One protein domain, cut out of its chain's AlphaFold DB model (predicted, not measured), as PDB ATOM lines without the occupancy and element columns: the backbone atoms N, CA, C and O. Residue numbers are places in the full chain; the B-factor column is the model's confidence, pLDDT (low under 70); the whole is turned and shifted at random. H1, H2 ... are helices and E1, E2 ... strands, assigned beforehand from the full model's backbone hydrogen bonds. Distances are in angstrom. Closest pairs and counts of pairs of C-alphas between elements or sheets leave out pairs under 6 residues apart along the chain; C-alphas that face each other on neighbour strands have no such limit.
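What this domain is: This is residues 3 to 69 of the 76 residues of an uncharacterized protein of Nannocystis exedens (UniProt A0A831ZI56). There is little regular structure: two short strand pairs, E1 with E4 and E2 with E3, lie on one side of two touching one-turn helices, H1 and H2, amid loops. The 67 printed residues run E1 H1 E2 E3 H2 E4, both two-stranded sheets antiparallel. The class is mixed, with 25 residues in named elements; the whole is compact, radius of gyration of the C-alphas 10.5 A, spanning 29 by 23 by 17 A.

How they stand to each other: E1, residues 3 to 6, is antiparallel to E4, residues 64 to 68; N 5 and O 65 are 2.8 A apart. H1, residues 21 to 24, touches H2, residues 52 to 55, closest at C-alphas 22 and 53, 4.2 A; both are too short for an O i to N i+4 pair. E2, residues 33 to 36, and E3, residues 40 to 43, form a hairpin; N 34 and O 42 are 2.9 A apart.

Where its parts are: E1, 10.0 A long, begins at C-alpha 3 (-34.737, -14.909, -44.060); E4, 13.3 A, ends at C-alpha 68 (-31.240, -14.648, -38.620).

The domain as a whole: The printed part has no cut. The E1 to H1 link is long. Residue 69 has pLDDT under 70.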
ATOM      1  N   LYS A   3     -34.287 -14.420 -42.746       92.56
ATOM      2  CA  LYS A   3     -34.737 -14.909 -44.060       92.56
ATOM      3  C   LYS A   3     -34.873 -16.426 -44.027       92.56
ATOM      4  O   LYS A   3     -34.245 -17.088 -43.208       92.56
ATOM      5  N   ALA A   4     -35.716 -16.971 -44.894       95.50
ATOM      6  CA  ALA A   4     -35.719 -18.404 -45.142       95.50
ATOM      7  C   ALA A   4     -34.559 -18.773 -46.082       95.50
ATOM      8  O   ALA A   4     -34.193 -17.987 -46.958       95.50
ATOM      9  N   GLN A   5     -34.014 -19.969 -45.920       95.81
ATOM     10  CA  GLN A   5     -33.048 -20.579 -46.825       95.81
ATOM     11  C   GLN A   5     -33.593 -21.932 -47.279       95.81
ATOM     12  O   GLN A   5     -34.243 -22.628 -46.506       95.81
ATOM     13  N   VAL A   6     -33.387 -22.266 -48.554       96.06
ATOM     14  CA  VAL A   6     -33.863 -23.519 -49.151       96.06
ATOM     15  C   VAL A   6     -32.713 -24.517 -49.195       96.06
ATOM     16  O   VAL A   6     -31.692 -24.243 -49.828       96.06
ATOM     17  N   GLU A   7     -32.917 -25.682 -48.590       96.62
ATOM     18  CA  GLU A   7     -32.034 -26.839 -48.701       96.62
ATOM     19  C   GLU A   7     -32.399 -27.634 -49.954       96.62
ATOM     20  O   GLU A   7     -33.439 -28.297 -50.030       96.62
ATOM     21  N   ARG A   8     -31.554 -27.530 -50.984       95.62
ATOM     22  CA  ARG A   8     -31.851 -28.078 -52.318       95.62
ATOM     23  C   ARG A   8     -31.987 -29.598 -52.300       95.62
ATOM     24  O   ARG A   8     -32.866 -30.119 -52.974       95.62
ATOM     25  N   ASP A   9     -31.202 -30.281 -51.474       96.50
ATOM     26  CA  ASP A   9     -31.195 -31.748 -51.393       96.50
ATOM     27  C   ASP A   9     -32.461 -32.326 -50.742       96.50
ATOM     28  O   ASP A   9     -32.752 -33.512 -50.879       96.50
ATOM     29  N   LEU A  10     -33.241 -31.488 -50.057       96.62
ATOM     30  CA  LEU A  10     -34.506 -31.870 -49.426       96.62
ATOM     31  C   LEU A  10     -35.716 -31.335 -50.195       96.62
ATOM     32  O   LEU A  10     -36.826 -31.848 -50.071       96.62
ATOM     33  N   CYS A  11     -35.549 -30.278 -50.984       97.25
ATOM     34  CA  CYS A  11     -36.662 -29.635 -51.660       97.25
ATOM     35  C   CYS A  11     -37.194 -30.507 -52.801       97.25
ATOM     36  O   CYS A  11     -36.515 -30.731 -53.798       97.25
ATOM     37  N   LEU A  12     -38.463 -30.913 -52.705       97.00
ATOM     38  CA  LEU A  12     -39.134 -31.724 -53.728       97.00
ATOM     39  C   LEU A  12     -38.986 -31.151 -55.145       97.00
ATOM     40  O   LEU A  12     -38.789 -31.925 -56.079       97.00
ATOM     41  N   SER A  13     -39.022 -29.822 -55.291       96.50
ATOM     42  CA  SER A  13     -38.824 -29.156 -56.581       96.50
ATOM     43  C   SER A  13     -37.419 -29.346 -57.150       96.50
ATOM     44  O   SER A  13     -37.271 -29.626 -58.337       96.50
ATOM     45  N   TYR A  14     -36.386 -29.263 -56.310       96.00
ATOM     46  CA  TYR A  14     -35.004 -29.544 -56.716       96.00
ATOM     47  C   TYR A  14     -34.761 -31.040 -56.967       96.00
ATOM     48  O   TYR A  14     -33.926 -31.390 -57.794       96.00
ATOM     49  N   LEU A  15     -35.545 -31.914 -56.331       95.44
ATOM     50  CA  LEU A  15     -35.539 -33.364 -56.556       95.44
ATOM     51  C   LEU A  15     -36.383 -33.807 -57.771       95.44
ATOM     52  O   LEU A  15     -36.631 -35.000 -57.946       95.44
ATOM     53  N   GLY A  16     -36.849 -32.871 -58.604       94.56
ATOM     54  CA  GLY A  16     -37.551 -33.168 -59.857       94.56
ATOM     55  C   GLY A  16     -39.058 -33.417 -59.731       94.56
ATOM     56  O   GLY A  16     -39.685 -33.868 -60.689       94.56
ATOM     57  N   ARG A  17     -39.667 -33.130 -58.576       95.44
ATOM     58  CA  ARG A  17     -41.132 -33.127 -58.395       95.44
ATOM     59  C   ARG A  17     -41.661 -31.696 -58.510       95.44
ATOM     60  O   ARG A  17     -40.892 -30.753 -58.471       95.44
ATOM     61  N   ILE A  18     -42.968 -31.496 -58.637       94.81
ATOM     62  CA  ILE A  18     -43.554 -30.144 -58.597       94.81
ATOM     63  C   ILE A  18     -44.048 -29.879 -57.174       94.81
ATOM     64  O   ILE A  18     -44.842 -30.652 -56.641       94.81
ATOM     65  N   CYS A  19     -43.568 -28.807 -56.544       96.06
ATOM     66  CA  CYS A  19     -43.980 -28.387 -55.205       96.06
ATOM     67  C   CYS A  19     -44.067 -26.856 -55.120       96.06
ATOM     68  O   CYS A  19     -43.329 -26.145 -55.798       96.06
ATOM     69  N   GLY A  20     -44.972 -26.353 -54.279       95.25
ATOM     70  CA  GLY A  20     -45.209 -24.918 -54.076       95.25
ATOM     71  C   GLY A  20     -45.619 -24.535 -52.653       95.25
ATOM     72  O   GLY A  20     -45.816 -23.358 -52.380       95.25
ATOM     73  N   TYR A  21     -45.672 -25.488 -51.713       96.75
ATOM     74  CA  TYR A  21     -46.213 -25.272 -50.361       96.75
ATOM     75  C   TYR A  21     -45.574 -24.103 -49.607       96.75
ATOM     76  O   TYR A  21     -46.253 -23.374 -48.894       96.75
ATOM     77  N   CYS A  22     -44.267 -23.892 -49.774       96.75
ATOM     78  CA  CYS A  22     -43.581 -22.770 -49.136       96.75
ATOM     79  C   CYS A  22     -44.055 -21.403 -49.654       96.75
ATOM     80  O   CYS A  22     -44.121 -20.459 -48.870       96.75
ATOM     81  N   HIS A  23     -44.389 -21.300 -50.943       97.00
ATOM     82  CA  HIS A  23     -44.975 -20.105 -51.542       97.00
ATOM     83  C   HIS A  23     -46.407 -19.901 -51.040       97.00
ATOM     84  O   HIS A  23     -46.734 -18.799 -50.608       97.00
ATOM     85  N   ASP A  24     -47.218 -20.959 -51.014       96.50
ATOM     86  CA  ASP A  24     -48.636 -20.876 -50.631       96.50
ATOM     87  C   ASP A  24     -48.825 -20.586 -49.135       96.50
ATOM     88  O   ASP A  24     -49.723 -19.848 -48.741       96.50
ATOM     89  N   ALA A  25     -47.932 -21.106 -48.289       96.69
ATOM     90  CA  ALA A  25     -47.897 -20.791 -46.863       96.69
ATOM     91  C   ALA A  25     -47.323 -19.393 -46.566       96.69
ATOM     92  O   ALA A  25     -47.392 -18.914 -45.429       96.69
ATOM     93  N   CYS A  26     -46.699 -18.735 -47.548       96.75
ATOM     94  CA  CYS A  26     -46.083 -17.435 -47.339       96.75
ATOM     95  C   CYS A  26     -47.162 -16.348 -47.209       96.75
ATOM     96  O   CYS A  26     -47.987 -16.207 -48.105       96.75
ATOM     97  N   PRO A  27     -47.132 -15.497 -46.164       95.44
ATOM     98  CA  PRO A  27     -48.059 -14.366 -46.064       95.44
ATOM     99  C   PRO A  27     -47.737 -13.233 -47.054       95.44
ATOM    100  O   PRO A  27     -48.508 -12.286 -47.171       95.44
ATOM    101  N   LEU A  28     -46.586 -13.298 -47.733       95.06
ATOM    102  CA  LEU A  28     -46.079 -12.279 -48.655       95.06
ATOM    103  C   LEU A  28     -45.665 -12.918 -50.001       95.06
ATOM    104  O   LEU A  28     -44.496 -12.817 -50.396       95.06
ATOM    105  N   PRO A  29     -46.573 -13.622 -50.702       87.69
ATOM    106  CA  PRO A  29     -46.244 -14.269 -51.969       87.69
ATOM    107  C   PRO A  29     -45.826 -13.220 -53.007       87.69
ATOM    108  O   PRO A  29     -46.346 -12.104 -53.041       87.69
ATOM    109  N   GLY A  30     -44.819 -13.528 -53.822       91.00
ATOM    110  CA  GLY A  30     -44.264 -12.599 -54.812       91.00
ATOM    111  C   GLY A  30     -43.331 -11.518 -54.250       91.00
ATOM    112  O   GLY A  30     -42.530 -10.971 -55.008       91.00
ATOM    113  N   VAL A  31     -43.377 -11.248 -52.943       95.00
ATOM    114  CA  VAL A  31     -42.505 -10.278 -52.252       95.00
ATOM    115  C   VAL A  31     -41.418 -10.982 -51.441       95.00
ATOM    116  O   VAL A  31     -40.262 -10.565 -51.471       95.00
ATOM    117  N   ALA A  32     -41.773 -12.060 -50.742       95.25
ATOM    118  CA  ALA A  32     -40.862 -12.849 -49.918       95.25
ATOM    119  C   ALA A  32     -40.434 -14.162 -50.583       95.25
ATOM    120  O   ALA A  32     -39.300 -14.593 -50.389       95.25
ATOM    121  N   ILE A  33     -41.324 -14.802 -51.347       96.31
ATOM    122  CA  ILE A  33     -41.062 -16.070 -52.041       96.31
ATOM    123  C   ILE A  33     -41.712 -16.018 -53.425       96.31
ATOM    124  O   ILE A  33     -42.870 -15.615 -53.549       96.31
ATOM    125  N   LYS A  34     -40.983 -16.442 -54.460       96.94
ATOM    126  CA  LYS A  34     -41.508 -16.691 -55.813       96.94
ATOM    127  C   LYS A  34     -41.258 -18.135 -56.218       96.94
ATOM    128  O   LYS A  34     -40.282 -18.730 -55.775       96.94
ATOM    129  N   LEU A  35     -42.103 -18.672 -57.092       96.75
ATOM    130  CA  LEU A  35     -41.853 -19.942 -57.768       96.75
ATOM    131  C   LEU A  35     -41.357 -19.668 -59.186       96.75
ATOM    132  O   LEU A  35     -41.942 -18.873 -59.919       96.75
ATOM    133  N   THR A  36     -40.277 -20.334 -59.566       95.00
ATOM    134  CA  THR A  36     -39.773 -20.367 -60.945       95.00
ATOM    135  C   THR A  36     -40.081 -21.735 -61.549       95.00
ATOM    136  O   THR A  36     -40.076 -22.714 -60.805       95.00
ATOM    137  N   PRO A  37     -40.385 -21.863 -62.854       92.38
ATOM    138  CA  PRO A  37     -40.692 -23.164 -63.450       92.38
ATOM    139  C   PRO A  37     -39.565 -24.194 -63.223       92.38
ATOM    140  O   PRO A  37     -38.400 -23.830 -63.384       92.38
ATOM    141  N   PRO A  38     -39.869 -25.459 -62.859       89.25
ATOM    142  CA  PRO A  38     -41.197 -26.083 -62.736       89.25
ATOM    143  C   PRO A  38     -41.833 -26.007 -61.326       89.25
ATOM    144  O   PRO A  38     -42.699 -26.805 -60.998       89.25
ATOM    145  N   GLY A  39     -41.415 -25.074 -60.472       93.38
ATOM    146  CA  GLY A  39     -41.875 -24.934 -59.081       93.38
ATOM    147  C   GLY A  39     -40.734 -24.701 -58.086       93.38
ATOM    148  O   GLY A  39     -40.876 -24.972 -56.898       93.38
ATOM    149  N   ILE A  40     -39.568 -24.255 -58.554       96.25
ATOM    150  CA  ILE A  40     -38.389 -24.011 -57.726       96.25
ATOM    151  C   ILE A  40     -38.598 -22.717 -56.925       96.25
ATOM    152  O   ILE A  40     -38.763 -21.651 -57.536       96.25
ATOM    153  N   PRO A  41     -38.589 -22.775 -55.580       96.31
ATOM    154  CA  PRO A  41     -38.775 -21.592 -54.759       96.31
ATOM    155  C   PRO A  41     -37.520 -20.718 -54.730       96.31
ATOM    156  O   PRO A  41     -36.403 -21.195 -54.527       96.31
ATOM    157  N   VAL A  42     -37.729 -19.414 -54.883       96.44
ATOM    158  CA  VAL A  42     -36.715 -18.364 -54.770       96.44
ATOM    159  C   VAL A  42     -37.116 -17.447 -53.623       96.44
ATOM    160  O   VAL A  42     -38.171 -16.809 -53.672       96.44
ATOM    161  N   ILE A  43     -36.276 -17.388 -52.588       95.69
ATOM    162  CA  ILE A  43     -36.470 -16.485 -51.452       95.69
ATOM    163  C   ILE A  43     -35.957 -15.097 -51.832       95.69
ATOM    164  O   ILE A  43     -34.840 -14.948 -52.324       95.69
ATOM    165  N   LEU A  44     -36.786 -14.087 -51.605       95.19
ATOM    166  CA  LEU A  44     -36.533 -12.699 -51.969       95.19
ATOM    167  C   LEU A  44     -36.220 -11.843 -50.741       95.19
ATOM    168  O   LEU A  44     -36.375 -12.259 -49.590       95.19
ATOM    169  N   ASP A  45     -35.821 -10.597 -50.991       92.81
ATOM    170  CA  ASP A  45     -35.453  -9.654 -49.937       92.81
ATOM    171  C   ASP A  45     -36.606  -9.250 -49.020       92.81
ATOM    172  O   ASP A  45     -36.357  -8.925 -47.862       92.81
ATOM    173  N   GLY A  46     -37.851  -9.359 -49.489       93.12
ATOM    174  CA  GLY A  46     -39.041  -9.128 -48.674       93.12
ATOM    175  C   GLY A  46     -39.345 -10.239 -47.664       93.12
ATOM    176  O   GLY A  46     -40.330 -10.147 -46.932       93.12
ATOM    177  N   CYS A  47     -38.542 -11.307 -47.608       95.56
ATOM    178  CA  CYS A  47     -38.692 -12.336 -46.589       95.56
ATOM    179  C   CYS A  47     -38.350 -11.779 -45.200       95.56
ATOM    180  O   CYS A  47     -37.246 -11.298 -44.964       95.56
ATOM    181  N   VAL A  48     -39.305 -11.895 -44.277       93.75
ATOM    182  CA  VAL A  48     -39.180 -11.415 -42.889       93.75
ATOM    183  C   VAL A  48     -38.786 -12.512 -41.894       93.75
ATOM    184  O   VAL A  48     -38.624 -12.239 -40.706       93.75
ATOM    185  N   GLY A  49     -38.656 -13.759 -42.363       94.62
ATOM    186  CA  GLY A  49     -38.291 -14.899 -41.521       94.62
ATOM    187  C   GLY A  49     -39.416 -15.388 -40.603       94.62
ATOM    188  O   GLY A  49     -39.142 -15.841 -39.502       94.62
ATOM    189  N   CYS A  50     -40.681 -15.304 -41.037       95.00
ATOM    190  CA  CYS A  50     -41.849 -15.680 -40.221       95.00
ATOM    191  C   CYS A  50     -42.024 -17.191 -39.962       95.00
ATOM    192  O   CYS A  50     -42.885 -17.565 -39.178       95.00
ATOM    193  N   GLY A  51     -41.276 -18.065 -40.643       95.19
ATOM    194  CA  GLY A  51     -41.278 -19.513 -40.384       95.19
ATOM    195  C   GLY A  51     -42.409 -20.341 -40.996       95.19
ATOM    196  O   GLY A  51     -42.272 -21.557 -41.057       95.19
ATOM    197  N   ARG A  52     -43.468 -19.735 -41.548       96.44
ATOM    198  CA  ARG A  52     -44.622 -20.494 -42.091       96.44
ATOM    199  C   ARG A  52     -44.250 -21.504 -43.179       96.44
ATOM    200  O   ARG A  52     -44.802 -22.593 -43.237       96.44
ATOM    201  N   CYS A  53     -43.280 -21.155 -44.023       96.88
ATOM    202  CA  CYS A  53     -42.777 -22.044 -45.069       96.88
ATOM    203  C   CYS A  53     -42.049 -23.283 -44.524       96.88
ATOM    204  O   CYS A  53     -42.081 -24.319 -45.177       96.88
ATOM    205  N   VAL A  54     -41.415 -23.179 -43.351       96.62
ATOM    206  CA  VAL A  54     -40.759 -24.301 -42.666       96.62
ATOM    207  C   VAL A  54     -41.817 -25.222 -42.064       96.62
ATOM    208  O   VAL A  54     -41.770 -26.427 -42.273       96.62
ATOM    209  N   GLU A  55     -42.807 -24.644 -41.379       96.69
ATOM    210  CA  GLU A  55     -43.909 -25.379 -40.741       96.69
ATOM    211  C   GLU A  55     -44.757 -26.168 -41.751       96.69
ATOM    212  O   GLU A  55     -45.133 -27.305 -41.492       96.69
ATOM    213  N   HIS A  56     -45.042 -25.575 -42.913       96.62
ATOM    214  CA  HIS A  56     -45.886 -26.187 -43.945       96.62
ATOM    215  C   HIS A  56     -45.095 -26.992 -44.984       96.62
ATOM    216  O   HIS A  56     -45.668 -27.458 -45.972       96.62
ATOM    217  N   CYS A  57     -43.779 -27.148 -44.813       97.25
ATOM    218  CA  CYS A  57     -43.003 -27.980 -45.718       97.25
ATOM    219  C   CYS A  57     -43.425 -29.451 -45.544       97.25
ATOM    220  O   CYS A  57     -43.322 -29.978 -44.441       97.25
ATOM    221  N   PRO A  58     -43.843 -30.161 -46.609       96.69
ATOM    222  CA  PRO A  58     -44.257 -31.563 -46.498       96.69
ATOM    223  C   PRO A  58     -43.079 -32.536 -46.307       96.69
ATOM    224  O   PRO A  58     -43.281 -33.747 -46.258       96.69
ATOM    225  N   GLN A  59     -41.838 -32.044 -46.286       96.62
ATOM    226  CA  GLN A  59     -40.650 -32.866 -46.072       96.62
ATOM    227  C   GLN A  59     -40.291 -32.936 -44.593       96.62
ATOM    228  O   GLN A  59     -40.434 -31.961 -43.861       96.62
ATOM    229  N   ASN A  60     -39.790 -34.100 -44.180       93.94
ATOM    230  CA  ASN A  60     -39.243 -34.318 -42.853       93.94
ATOM    231  C   ASN A  60     -37.840 -34.939 -42.993       93.94
ATOM    232  O   ASN A  60     -37.752 -36.122 -43.329       93.94
ATOM    233  N   PRO A  61     -36.754 -34.174 -42.783       94.50
ATOM    234  CA  PRO A  61     -36.724 -32.779 -42.325       94.50
ATOM    235  C   PRO A  61     -37.236 -31.766 -43.367       94.50
ATOM    236  O   PRO A  61     -37.223 -32.034 -44.569       94.50
ATOM    237  N   SER A  62     -37.683 -30.593 -42.898       96.31
ATOM    238  CA  SER A  62     -38.125 -29.487 -43.765       96.31
ATOM    239  C   SER A  62     -37.016 -29.082 -44.733       96.31
ATOM    240  O   SER A  62     -35.862 -28.918 -44.348       96.31
ATOM    241  N   ALA A  63     -37.391 -28.827 -45.986       97.19
ATOM    242  CA  ALA A  63     -36.487 -28.307 -47.006       97.19
ATOM    243  C   ALA A  63     -36.201 -26.802 -46.875       97.19
ATOM    244  O   ALA A  63     -35.540 -26.224 -47.736       97.19
ATOM    245  N   LEU A  64     -36.743 -26.145 -45.848       96.38
ATOM    246  CA  LEU A  64     -36.457 -24.754 -45.527       96.38
ATOM    247  C   LEU A  64     -35.991 -24.606 -44.082       96.38
ATOM    248  O   LEU A  64     -36.539 -25.242 -43.178       96.38
ATOM    249  N   THR A  65     -35.047 -23.694 -43.878       95.56
ATOM    250  CA  THR A  65     -34.515 -23.279 -42.576       95.56
ATOM    251  C   THR A  65     -34.615 -21.758 -42.428       95.56
ATOM    252  O   THR A  65     -34.734 -21.032 -43.416       95.56
ATOM    253  N   LEU A  66     -34.625 -21.248 -41.192       94.00
ATOM    254  CA  LEU A  66     -34.597 -19.807 -40.927       94.00
ATOM    255  C   LEU A  66     -33.189 -19.374 -40.529       94.00
ATOM    256  O   LEU A  66     -32.635 -19.875 -39.555       94.00
ATOM    257  N   ILE A  67     -32.661 -18.384 -41.240       88.81
ATOM    258  CA  ILE A  67     -31.387 -17.734 -40.936       88.81
ATOM    259  C   ILE A  67     -31.641 -16.325 -40.372       88.81
ATOM    260  O   ILE A  67     -32.255 -15.487 -41.044       88.81
ATOM    261  N   PRO A  68     -31.194 -16.011 -39.142       79.81
ATOM    262  CA  PRO A  68     -31.240 -14.648 -38.620       79.81
ATOM    263  C   PRO A  68     -30.261 -13.748 -39.392       79.81
ATOM    264  O   PRO A  68     -29.125 -14.144 -39.637       79.81
ATOM    265  N   GLN A  69     -30.640 -12.507 -39.728       66.44
ATOM    266  CA  GLN A  69     -29.708 -11.566 -40.380       66.44
ATOM    267  C   GLN A  69     -28.471 -11.226 -39.534       66.44
ATOM    268  O   GLN A  69     -27.470 -10.801 -40.099       66.44
TER     269      GLN A  69